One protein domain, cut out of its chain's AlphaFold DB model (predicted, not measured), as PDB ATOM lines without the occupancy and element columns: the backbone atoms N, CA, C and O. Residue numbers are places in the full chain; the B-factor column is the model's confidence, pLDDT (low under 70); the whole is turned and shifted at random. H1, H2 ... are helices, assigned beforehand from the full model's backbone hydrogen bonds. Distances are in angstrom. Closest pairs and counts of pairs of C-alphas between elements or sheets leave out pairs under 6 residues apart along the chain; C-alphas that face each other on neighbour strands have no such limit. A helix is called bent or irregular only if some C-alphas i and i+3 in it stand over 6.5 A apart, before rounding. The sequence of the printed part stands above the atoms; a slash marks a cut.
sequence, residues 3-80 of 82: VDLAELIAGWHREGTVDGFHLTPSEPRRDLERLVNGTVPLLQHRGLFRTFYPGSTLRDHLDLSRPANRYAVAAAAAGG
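AT A GLANCE: This is residues 3 to 80 of the 82 residues of the protein "FMNH2-dependent monooxygenase" of Streptomyces sp. SID5910 (UniProt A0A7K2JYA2). Two helices, H1 and H2, pack at a steep tilt to make a head at one end, and from H2 a long arm leads through the short helix H3 to H4 at the far end. Residues 67 to 80, which hold H4, stick out free and add much of the length. The printed part has 78 residues with four named helices, in the order H1, H2, H3, H4, and no named strand; its class is all helix. It is extended, with a radius of gyration of the C-alphas of 18.9 A and spans of 59 by 31 by 22 A.

HOW THE PARTS SIT: H1, residues 3 to 14, touches H2, residues 28 to 45, with residues 38 to 43 of H2 alone. Their closest C-alphas are those of Ala 6 and Thr 39, 5.4 A apart. They run the same way at a steep tilt of 56 degrees. H2 has a kink of 32 degrees near residue 35 and is only just irregular: C-alphas 37 and 40 are 6.6 A apart. H3, residues 58 to 61, is apart from H1 and H2. H4, residues 70 to 79, is apart from H1, H2 and H3. Every O i to N i+4 pair is within hydrogen-bond range in H1 and H4, and 10 of 14 are in H2; H3 is too short for such a pair.

IN THESE COORDINATES: H1 begins at C-alpha 3 (186.308, 189.391, 88.582) and is 16.6 A long. H2 is 24.1 A, H3 5.1 A and H4 14.6 A long. H4 ends at C-alpha 79 (234.666, 205.973, 117.201).

THE WHOLE: The C-alphas farthest apart are those of Asp 4 and Gly 80, 59.5 A. The printed part has no cut. The links H1 to H2 and H2 to H3 are long. Residues 26 to 31, of which 28 to 31 belong to H2, also stand free. Residues 79 to 80 have pLDDT under 70.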
ATOM      1  N   VAL A   3     187.181 188.878  87.512       94.31
ATOM      2  CA  VAL A   3     186.308 189.391  88.582       94.31
ATOM      3  C   VAL A   3     186.278 188.422  89.761       94.31
ATOM      4  O   VAL A   3     186.585 188.823  90.877       94.31
ATOM      5  N   ASP A   4     185.998 187.142  89.502       95.75
ATOM      6  CA  ASP A   4     185.913 186.118  90.553       95.75
ATOM      7  C   ASP A   4     187.223 185.989  91.337       95.75
ATOM      8  O   ASP A   4     187.211 185.839  92.555       95.75
ATOM      9  N   LEU A   5     188.370 186.094  90.654       94.75
ATOM     10  CA  LEU A   5     189.672 186.081  91.319       94.75
ATOM     11  C   LEU A   5     189.853 187.298  92.238       94.75
ATOM     12  O   LEU A   5     190.349 187.149  93.354       94.75
ATOM     13  N   ALA A   6     189.433 188.490  91.804       95.88
ATOM     14  CA  ALA A   6     189.493 189.687  92.637       95.88
ATOM     15  C   ALA A   6     188.562 189.586  93.861       95.88
ATOM     16  O   ALA A   6     188.925 190.066  94.934       95.88
ATOM     17  N   GLU A   7     187.389 188.958  93.718       96.12
ATOM     18  CA  GLU A   7     186.476 188.689  94.840       96.12
ATOM     19  C   GLU A   7     187.078 187.715  95.856       96.12
ATOM     20  O   GLU A   7     187.016 187.972  97.058       96.12
ATOM     21  N   LEU A   8     187.715 186.636  95.388       95.25
ATOM     22  CA  LEU A   8     188.393 185.666  96.256       95.25
ATOM     23  C   LEU A   8     189.518 186.323  97.063       95.25
ATOM     24  O   LEU A   8     189.557 186.199  98.285       95.25
ATOM     25  N   ILE A   9     190.385 187.086  96.388       95.00
ATOM     26  CA  ILE A   9     191.471 187.839  97.030       95.00
ATOM     27  C   ILE A   9     190.917 188.820  98.072       95.00
ATOM     28  O   ILE A   9     191.426 188.885  99.190       95.00
ATOM     29  N   ALA A  10     189.853 189.555  97.736       93.81
ATOM     30  CA  ALA A  10     189.213 190.479  98.666       93.81
ATOM     31  C   ALA A  10     188.587 189.759  99.872       93.81
ATOM     32  O   ALA A  10     188.616 190.297 100.978       93.81
ATOM     33  N   GLY A  11     188.035 188.560  99.668       95.19
ATOM     34  CA  GLY A  11     187.534 187.690 100.732       95.19
ATOM     35  C   GLY A  11     188.620 187.347 101.742       95.19
ATOM     36  O   GLY A  11     188.508 187.723 102.907       95.19
ATOM     37  N   TRP A  12     189.711 186.742 101.276       94.31
ATOM     38  CA  TRP A  12     190.827 186.346 102.138       94.31
ATOM     39  C   TRP A  12     191.507 187.526 102.836       94.31
ATOM     40  O   TRP A  12     191.896 187.411 103.996       94.31
ATOM     41  N   HIS A  13     191.616 188.677 102.165       92.38
ATOM     42  CA  HIS A  13     192.154 189.884 102.790       92.38
ATOM     43  C   HIS A  13     191.263 190.381 103.941       92.38
ATOM     44  O   HIS A  13     191.775 190.770 104.988       92.38
ATOM     45  N   ARG A  14     189.928 190.367 103.789       92.38
ATOM     46  CA  ARG A  14     189.004 190.778 104.868       92.38
ATOM     47  C   ARG A  14     189.088 189.878 106.097       92.38
ATOM     48  O   ARG A  14     188.836 190.347 107.200       92.38
ATOM     49  N   GLU A  15     189.424 188.612 105.900       94.25
ATOM     50  CA  GLU A  15     189.605 187.648 106.986       94.25
ATOM     51  C   GLU A  15     190.940 187.841 107.727       94.25
ATOM     52  O   GLU A  15     191.124 187.276 108.801       94.25
ATOM     53  N   GLY A  16     191.861 188.654 107.190       89.31
ATOM     54  CA  GLY A  16     193.176 188.894 107.789       89.31
ATOM     55  C   GLY A  16     194.099 187.673 107.747       89.31
ATOM     56  O   GLY A  16     195.063 187.604 108.503       89.31
ATOM     57  N   THR A  17     193.801 186.697 106.887       85.75
ATOM     58  CA  THR A  17     194.498 185.403 106.850       85.75
ATOM     59  C   THR A  17     195.863 185.486 106.157       85.75
ATOM     60  O   THR A  17     196.716 184.629 106.379       85.75
ATOM     61  N   VAL A  18     196.076 186.486 105.292       88.62
ATOM     62  CA  VAL A  18     197.265 186.596 104.428       88.62
ATOM     63  C   VAL A  18     197.661 188.050 104.152       88.62
ATOM     64  O   VAL A  18     196.797 188.899 103.945       88.62
ATOM     65  N   ASP A  19     198.969 188.309 104.048       87.06
ATOM     66  CA  ASP A  19     199.528 189.619 103.653       87.06
ATOM     67  C   ASP A  19     199.661 189.785 102.128       87.06
ATOM     68  O   ASP A  19     199.822 190.889 101.605       87.06
ATOM     69  N   GLY A  20     199.636 188.679 101.382       90.19
ATOM     70  CA  GLY A  20     199.840 188.690  99.940       90.19
ATOM     71  C   GLY A  20     199.711 187.314  99.302       90.19
ATOM     72  O   GLY A  20     199.513 186.303  99.972       90.19
ATOM     73  N   PHE A  21     199.837 187.287  97.975       91.81
ATOM     74  CA  PHE A  21     199.628 186.091  97.166       91.81
ATOM     75  C   PHE A  21     200.797 185.858  96.220       91.81
ATOM     76  O   PHE A  21     201.290 186.783  95.575       91.81
ATOM     77  N   HIS A  22     201.181 184.592  96.081       91.62
ATOM     78  CA  HIS A  22     202.034 184.133  94.997       91.62
ATOM     79  C   HIS A  22     201.156 183.431  93.959       91.62
ATOM     80  O   HIS A  22     200.516 182.425  94.259       91.62
ATOM     81  N   LEU A  23     201.095 183.985  92.749       89.88
ATOM     82  CA  LEU A  23     200.307 183.438  91.648       89.88
ATOM     83  C   LEU A  23     201.227 182.668  90.703       89.88
ATOM     84  O   LEU A  23     202.236 183.208  90.255       89.88
ATOM     85  N   THR A  24     200.856 181.434  90.372       92.75
ATOM     86  CA  THR A  24     201.581 180.571  89.429       92.75
ATOM     87  C   THR A  24     200.727 180.350  88.178       92.75
ATOM     88  O   THR A  24     199.843 179.490  88.197       92.75
ATOM     89  N   PRO A  25     200.928 181.138  87.106       89.94
ATOM     90  CA  PRO A  25     200.149 181.002  85.882       89.94
ATOM     91  C   PRO A  25     200.488 179.714  85.129       89.94
ATOM     92  O   PRO A  25     201.647 179.297  85.110       89.94
ATOM     93  N   SER A  26     199.499 179.135  84.451       93.44
ATOM     94  CA  SER A  26     199.705 177.960  83.596       93.44
ATOM     95  C   SER A  26     200.260 178.366  82.229       93.44
ATOM     96  O   SER A  26     201.154 177.712  81.696       93.44
ATOM     97  N   GLU A  27     199.767 179.477  81.678       96.31
ATOM     98  CA  GLU A  27     200.222 180.065  80.420       96.31
ATOM     99  C   GLU A  27     200.614 181.534  80.649       96.31
ATOM    100  O   GLU A  27     199.789 182.434  80.467       96.31
ATOM    101  N   PRO A  28     201.878 181.830  81.008       93.12
ATOM    102  CA  PRO A  28     202.273 183.157  81.484       93.12
ATOM    103  C   PRO A  28     201.877 184.310  80.559       93.12
ATOM    104  O   PRO A  28     201.366 185.321  81.027       93.12
ATOM    105  N   ARG A  29     202.048 184.155  79.238       93.69
ATOM    106  CA  ARG A  29     201.720 185.210  78.265       93.69
ATOM    107  C   ARG A  29     200.233 185.575  78.285       93.69
ATOM    108  O   ARG A  29     199.894 186.748  78.279       93.69
ATOM    109  N   ARG A  30     199.355 184.574  78.333       93.38
ATOM    110  CA  ARG A  30     197.899 184.757  78.286       93.38
ATOM    111  C   ARG A  30     197.332 185.156  79.646       93.38
ATOM    112  O   ARG A  30     196.445 186.008  79.732       93.38
ATOM    113  N   ASP A  31     197.813 184.511  80.697       93.06
ATOM    114  CA  ASP A  31     197.256 184.641  82.037       93.06
ATOM    115  C   ASP A  31     197.659 185.970  82.681       93.06
ATOM    116  O   ASP A  31     196.816 186.625  83.298       93.06
ATOM    117  N   LEU A  32     198.907 186.419  82.482       94.50
ATOM    118  CA  LEU A  32     199.365 187.708  83.009       94.50
ATOM    119  C   LEU A  32     198.613 188.875  82.371       94.50
ATOM    120  O   LEU A  32     198.192 189.778  83.088       94.50
ATOM    121  N   GLU A  33     198.368 188.841  81.059       94.88
ATOM    122  CA  GLU A  33     197.570 189.877  80.389       94.88
ATOM    123  C   GLU A  33     196.149 189.955  80.961       94.88
ATOM    124  O   GLU A  33     195.646 191.046  81.237       94.88
ATOM    125  N   ARG A  34     195.497 188.810  81.209       93.81
ATOM    126  CA  ARG A  34     194.158 188.774  81.828       93.81
ATOM    127  C   ARG A  34     194.167 189.248  83.276       93.81
ATOM    128  O   ARG A  34     193.214 189.897  83.709       93.81
ATOM    129  N   LEU A  35     195.214 188.920  84.026       94.94
ATOM    130  CA  LEU A  35     195.369 189.350  85.410       94.94
ATOM    131  C   LEU A  35     195.552 190.871  85.483       94.94
ATOM    132  O   LEU A  35     194.800 191.537  86.194       94.94
ATOM    133  N   VAL A  36     196.501 191.412  84.717       95.06
ATOM    134  CA  VAL A  36     196.855 192.839  84.716       95.06
ATOM    135  C   VAL A  36     195.719 193.701  84.177       95.06
ATOM    136  O   VAL A  36     195.430 194.740  84.756       95.06
ATOM    137  N   ASN A  37     195.031 193.266  83.119       96.00
ATOM    138  CA  ASN A  37     193.957 194.061  82.517       96.00
ATOM    139  C   ASN A  37     192.579 193.819  83.151       96.00
ATOM    140  O   ASN A  37     191.645 194.565  82.878       96.00
ATOM    141  N   GLY A  38     192.426 192.771  83.966       96.12
ATOM    142  CA  GLY A  38     191.137 192.391  84.545       96.12
ATOM    143  C   GLY A  38     191.109 192.410  86.069       96.12
ATOM    144  O   GLY A  38     190.270 193.077  86.661       96.12
ATOM    145  N   THR A  39     192.010 191.678  86.722       96.69
ATOM    146  CA  THR A  39     191.982 191.499  88.188       96.69
ATOM    147  C   THR A  39     192.604 192.697  88.903       96.69
ATOM    148  O   THR A  39     192.032 193.216  89.859       96.69
ATOM    149  N   VAL A  40     193.758 193.172  88.423       96.56
ATOM    150  CA  VAL A  40     194.511 194.269  89.050       96.56
ATOM    151  C   VAL A  40     193.696 195.567  89.164       96.56
ATOM    152  O   VAL A  40     193.665 196.115  90.267       96.56
ATOM    153  N   PRO A  41     192.975 196.046  88.130       97.44
ATOM    154  CA  PRO A  41     192.202 197.283  88.233       97.44
ATOM    155  C   PRO A  41     191.079 197.188  89.271       97.44
ATOM    156  O   PRO A  41     190.804 198.152  89.981       97.44
ATOM    157  N   LEU A  42     190.461 196.009  89.414       97.06
ATOM    158  CA  LEU A  42     189.426 195.768  90.421       97.06
ATOM    159  C   LEU A  42     190.003 195.806  91.840       97.06
ATOM    160  O   LEU A  42     189.393 196.385  92.737       97.06
ATOM    161  N   LEU A  43     191.187 195.225  92.048       96.50
ATOM    162  CA  LEU A  43     191.876 195.290  93.338       96.50
ATOM    163  C   LEU A  43     192.334 196.719  93.666       96.50
ATOM    164  O   LEU A  43     192.194 197.150  94.809       96.50
ATOM    165  N   GLN A  44     192.810 197.478  92.673       96.69
ATOM    166  CA  GLN A  44     193.163 198.894  92.833       96.69
ATOM    167  C   GLN A  44     191.950 199.752  93.196       96.69
ATOM    168  O   GLN A  44     192.016 200.533  94.142       96.69
ATOM    169  N   HIS A  45     190.821 199.572  92.502       95.94
ATOM    170  CA  HIS A  45     189.578 200.289  92.800       95.94
ATOM    171  C   HIS A  45     189.091 200.040  94.236       95.94
ATOM    172  O   HIS A  45     188.508 200.920  94.862       95.94
ATOM    173  N   ARG A  46     189.373 198.851  94.777       94.31
ATOM    174  CA  ARG A  46     189.034 198.457  96.151       94.31
ATOM    175  C   ARG A  46     190.081 198.855  97.192       94.31
ATOM    176  O   ARG A  46     189.912 198.521  98.359       94.31
ATOM    177  N   GLY A  47     191.169 199.517  96.793       93.75
ATOM    178  CA  GLY A  47     192.271 199.873  97.690       93.75
ATOM    179  C   GLY A  47     193.099 198.680  98.183       93.75
ATOM    180  O   GLY A  47     193.897 198.834  99.099       93.75
ATOM    181  N   LEU A  48     192.931 197.499  97.579       93.62
ATOM    182  CA  LEU A  48     193.639 196.263  97.944       93.62
ATOM    183  C   LEU A  48     194.940 196.070  97.163       93.62
ATOM    184  O   LEU A  48     195.735 195.184  97.465       93.62
ATOM    185  N   PHE A  49     195.156 196.873  96.124       94.12
ATOM    186  CA  PHE A  49     196.393 196.861  95.365       94.12
ATOM    187  C   PHE A  49     196.841 198.283  95.068       94.12
ATOM    188  O   PHE A  49     196.041 199.177  94.800       94.12
ATOM    189  N   ARG A  50     198.153 198.486  95.108       92.75
ATOM    190  CA  ARG A  50     198.767 199.788  94.864       92.75
ATOM    191  C   ARG A  50     198.563 200.253  93.420       92.75
ATOM    192  O   ARG A  50     198.585 199.457  92.480       92.75
ATOM    193  N   THR A  51     198.427 201.561  93.247       93.69
ATOM    194  CA  THR A  51     198.357 202.238  91.938       93.69
ATOM    195  C   THR A  51     199.690 202.861  91.528       93.69
ATOM    196  O   THR A  51     199.896 203.166  90.358       93.69
ATOM    197  N   PHE A  52     200.613 203.006  92.480       91.56
ATOM    198  CA  PHE A  52     201.951 203.547  92.287       91.56
ATOM    199  C   PHE A  52     202.955 202.814  93.187       91.56
ATOM    200  O   PHE A  52     202.588 202.279  94.236       91.56
ATOM    201  N   TYR A  53     204.220 202.789  92.775       88.12
ATOM    202  CA  TYR A  53     205.319 202.188  93.525       88.12
ATOM    203  C   TYR A  53     206.224 203.291  94.086       88.12
ATOM    204  O   TYR A  53     206.980 203.891  93.322       88.12
ATOM    205  N   PRO A  54     206.150 203.592  95.395       80.88
ATOM    206  CA  PRO A  54     207.115 204.476  96.029       80.88
ATOM    207  C   PRO A  54     208.453 203.753  96.228       80.88
ATOM    208  O   PRO A  54     208.491 202.575  96.583       80.88
ATOM    209  N   GLY A  55     209.550 204.484  96.035       88.56
ATOM    210  CA  GLY A  55     210.904 203.948  96.163       88.56
ATOM    211  C   GLY A  55     211.401 203.233  94.907       88.56
ATOM    212  O   GLY A  55     210.795 203.301  93.840       88.56
ATOM    213  N   SER A  56     212.567 202.606  95.019       92.69
ATOM    214  CA  SER A  56     213.237 201.942  93.889       92.69
ATOM    215  C   SER A  56     213.730 200.541  94.228       92.69
ATOM    216  O   SER A  56     214.352 199.875  93.398       92.69
ATOM    217  N   THR A  57     213.462 200.075  95.448       93.44
ATOM    218  CA  THR A  57     213.893 198.767  95.922       93.44
ATOM    219  C   THR A  57     212.706 197.875  96.252       93.44
ATOM    220  O   THR A  57     211.637 198.330  96.650       93.44
ATOM    221  N   LEU A  58     212.921 196.560  96.167       91.56
ATOM    222  CA  LEU A  58     211.929 195.574  96.599       91.56
ATOM    223  C   LEU A  58     211.494 195.790  98.057       91.56
ATOM    224  O   LEU A  58     210.342 195.549  98.392       91.56
ATOM    225  N   ARG A  59     212.409 196.257  98.917       92.94
ATOM    226  CA  ARG A  59     212.085 196.571 100.310       92.94
ATOM    227  C   ARG A  59     211.087 197.717 100.406       92.94
ATOM    228  O   ARG A  59     210.118 197.566 101.132       92.94
ATOM    229  N   ASP A  60     211.268 198.777  99.622       92.06
ATOM    230  CA  ASP A  60     210.320 199.899  99.585       92.06
ATOM    231  C   ASP A  60     208.932 199.425  99.126       92.06
ATOM    232  O   ASP A  60     207.910 199.797  99.693       92.06
ATOM    233  N   HIS A  61     208.882 198.525  98.139       90.94
ATOM    234  CA  HIS A  61     207.617 197.991  97.633       90.94
ATOM    235  C   HIS A  61     206.890 197.103  98.657       90.94
ATOM    236  O   HIS A  61     205.659 197.042  98.652       90.94
ATOM    237  N   LEU A  62     207.635 196.416  99.521       89.69
ATOM    238  CA  LEU A  62     207.111 195.541 100.572       89.69
ATOM    239  C   LEU A  62     206.977 196.241 101.936       89.69
ATOM    240  O   LEU A  62     206.671 195.569 102.912       89.69
ATOM    241  N   ASP A  63     207.227 197.552 102.005       88.56
ATOM    242  CA  ASP A  63     207.247 198.344 103.244       88.56
ATOM    243  C   ASP A  63     208.212 197.794 104.319       88.56
ATOM    244  O   ASP A  63     207.961 197.797 105.524       88.56
ATOM    245  N   LEU A  64     209.359 197.278 103.872       90.12
ATOM    246  CA  LEU A  64     210.386 196.712 104.740       90.12
ATOM    247  C   LEU A  64     211.471 197.745 105.044       90.12
ATOM    248  O   LEU A  64     212.121 198.281 104.145       90.12
ATOM    249  N   SER A  65     211.762 197.942 106.329       88.50
ATOM    250  CA  SER A  65     212.866 198.809 106.755       88.50
ATOM    251  C   SER A  65     214.220 198.304 106.243       88.50
ATOM    252  O   SER A  65     214.509 197.102 106.238       88.50
ATOM    253  N   ARG A  66     215.098 199.231 105.839       86.88
ATOM    254  CA  ARG A  66     216.479 198.893 105.476       86.88
ATOM    255  C   ARG A  66     217.265 198.543 106.750       86.88
ATOM    256  O   ARG A  66     217.435 199.416 107.598       86.88
ATOM    257  N   PRO A  67     217.799 197.316 106.885       87.50
ATOM    258  CA  PRO A  67     218.617 196.974 108.040       87.50
ATOM    259  C   PRO A  67     219.939 197.749 108.005       87.50
ATOM    260  O   PRO A  67     220.569 197.878 106.950       87.50
ATOM    261  N   ALA A  68     220.375 198.239 109.167       87.19
ATOM    262  CA  ALA A  68     221.685 198.860 109.303       87.19
ATOM    263  C   ALA A  68     222.791 197.835 109.010       87.19
ATOM    264  O   ALA A  68     222.711 196.666 109.398       87.19
ATOM    265  N   ASN A  69     223.850 198.274 108.328       89.06
ATOM    266  CA  ASN A  69     225.020 197.430 108.137       89.06
ATOM    267  C   ASN A  69     225.683 197.184 109.503       89.06
ATOM    268  O   ASN A  69     226.136 198.125 110.152       89.06
ATOM    269  N   ARG A  70     225.783 195.914 109.910       88.56
ATOM    270  CA  ARG A  70     226.388 195.499 111.187       88.56
ATOM    271  C   ARG A  70     227.800 196.056 111.408       88.56
ATOM    272  O   ARG A  70     228.159 196.380 112.533       88.56
ATOM    273  N   TYR A  71     228.580 196.218 110.339       87.50
ATOM    274  CA  TYR A  71     229.939 196.756 110.419       87.50
ATOM    275  C   TYR A  71     229.957 198.283 110.561       87.50
ATOM    276  O   TYR A  71     230.850 198.822 111.205       87.50
ATOM    277  N   ALA A  72     228.950 198.980 110.024       82.75
ATOM    278  CA  ALA A  72     228.800 200.422 110.218       82.75
ATOM    279  C   ALA A  72     228.419 200.753 111.672       82.75
ATOM    280  O   ALA A  72     228.938 201.709 112.241       82.75
ATOM    281  N   VAL A  73     227.572 199.922 112.292       78.25
ATOM    282  CA  VAL A  73     227.214 200.040 113.717       78.25
ATOM    283  C   VAL A  73     228.439 199.821 114.613       78.25
ATOM    284  O   VAL A  73     228.677 200.602 115.530       78.25
ATOM    285  N   ALA A  74     229.255 198.804 114.316       75.81
ATOM    286  CA  ALA A  74     230.481 198.526 115.067       75.81
ATOM    287  C   ALA A  74     231.520 199.660 114.952       75.81
ATOM    288  O   ALA A  74     232.129 200.039 115.950       75.81
ATOM    289  N   ALA A  75     231.690 200.240 113.758       74.56
ATOM    290  CA  ALA A  75     232.600 201.366 113.543       74.56
ATOM    291  C   ALA A  75     232.157 202.636 114.295       74.56
ATOM    292  O   ALA A  75     232.994 203.326 114.873       74.56
ATOM    293  N   ALA A  76     230.851 202.922 114.344       73.94
ATOM    294  CA  ALA A  76     230.313 204.053 115.101       73.94
ATOM    295  C   ALA A  76     230.515 203.893 116.621       73.94
ATOM    296  O   ALA A  76     230.869 204.857 117.294       73.94
ATOM    297  N   ALA A  77     230.353 202.676 117.154       71.38
ATOM    298  CA  ALA A  77     230.605 202.389 118.568       71.38
ATOM    299  C   ALA A  77     232.095 202.519 118.942       71.38
ATOM    300  O   ALA A  77     232.416 203.006 120.022       71.38
ATOM    301  N   ALA A  78     233.004 202.125 118.045       70.19
ATOM    302  CA  ALA A  78     234.446 202.250 118.262       70.19
ATOM    303  C   ALA A  78     234.955 203.705 118.164       70.19
ATOM    304  O   ALA A  78     235.953 204.040 118.792       70.19
ATOM    305  N   GLY A  79     234.279 204.569 117.398       68.75
ATOM    306  CA  GLY A  79     234.666 205.973 117.201       68.75
ATOM    307  C   GLY A  79     234.216 206.954 118.294       68.75
ATOM    308  O   GLY A  79     234.665 208.093 118.287       68.75
ATOM    309  N   GLY A  80     233.343 206.539 119.221       60.03
ATOM    310  CA  GLY A  80     232.852 207.372 120.332       60.03
ATOM    311  C   GLY A  80     233.674 207.286 121.627       60.03
ATOM    312  O   GLY A  80     233.269 207.860 122.631       60.03
TER     313      GLY A  80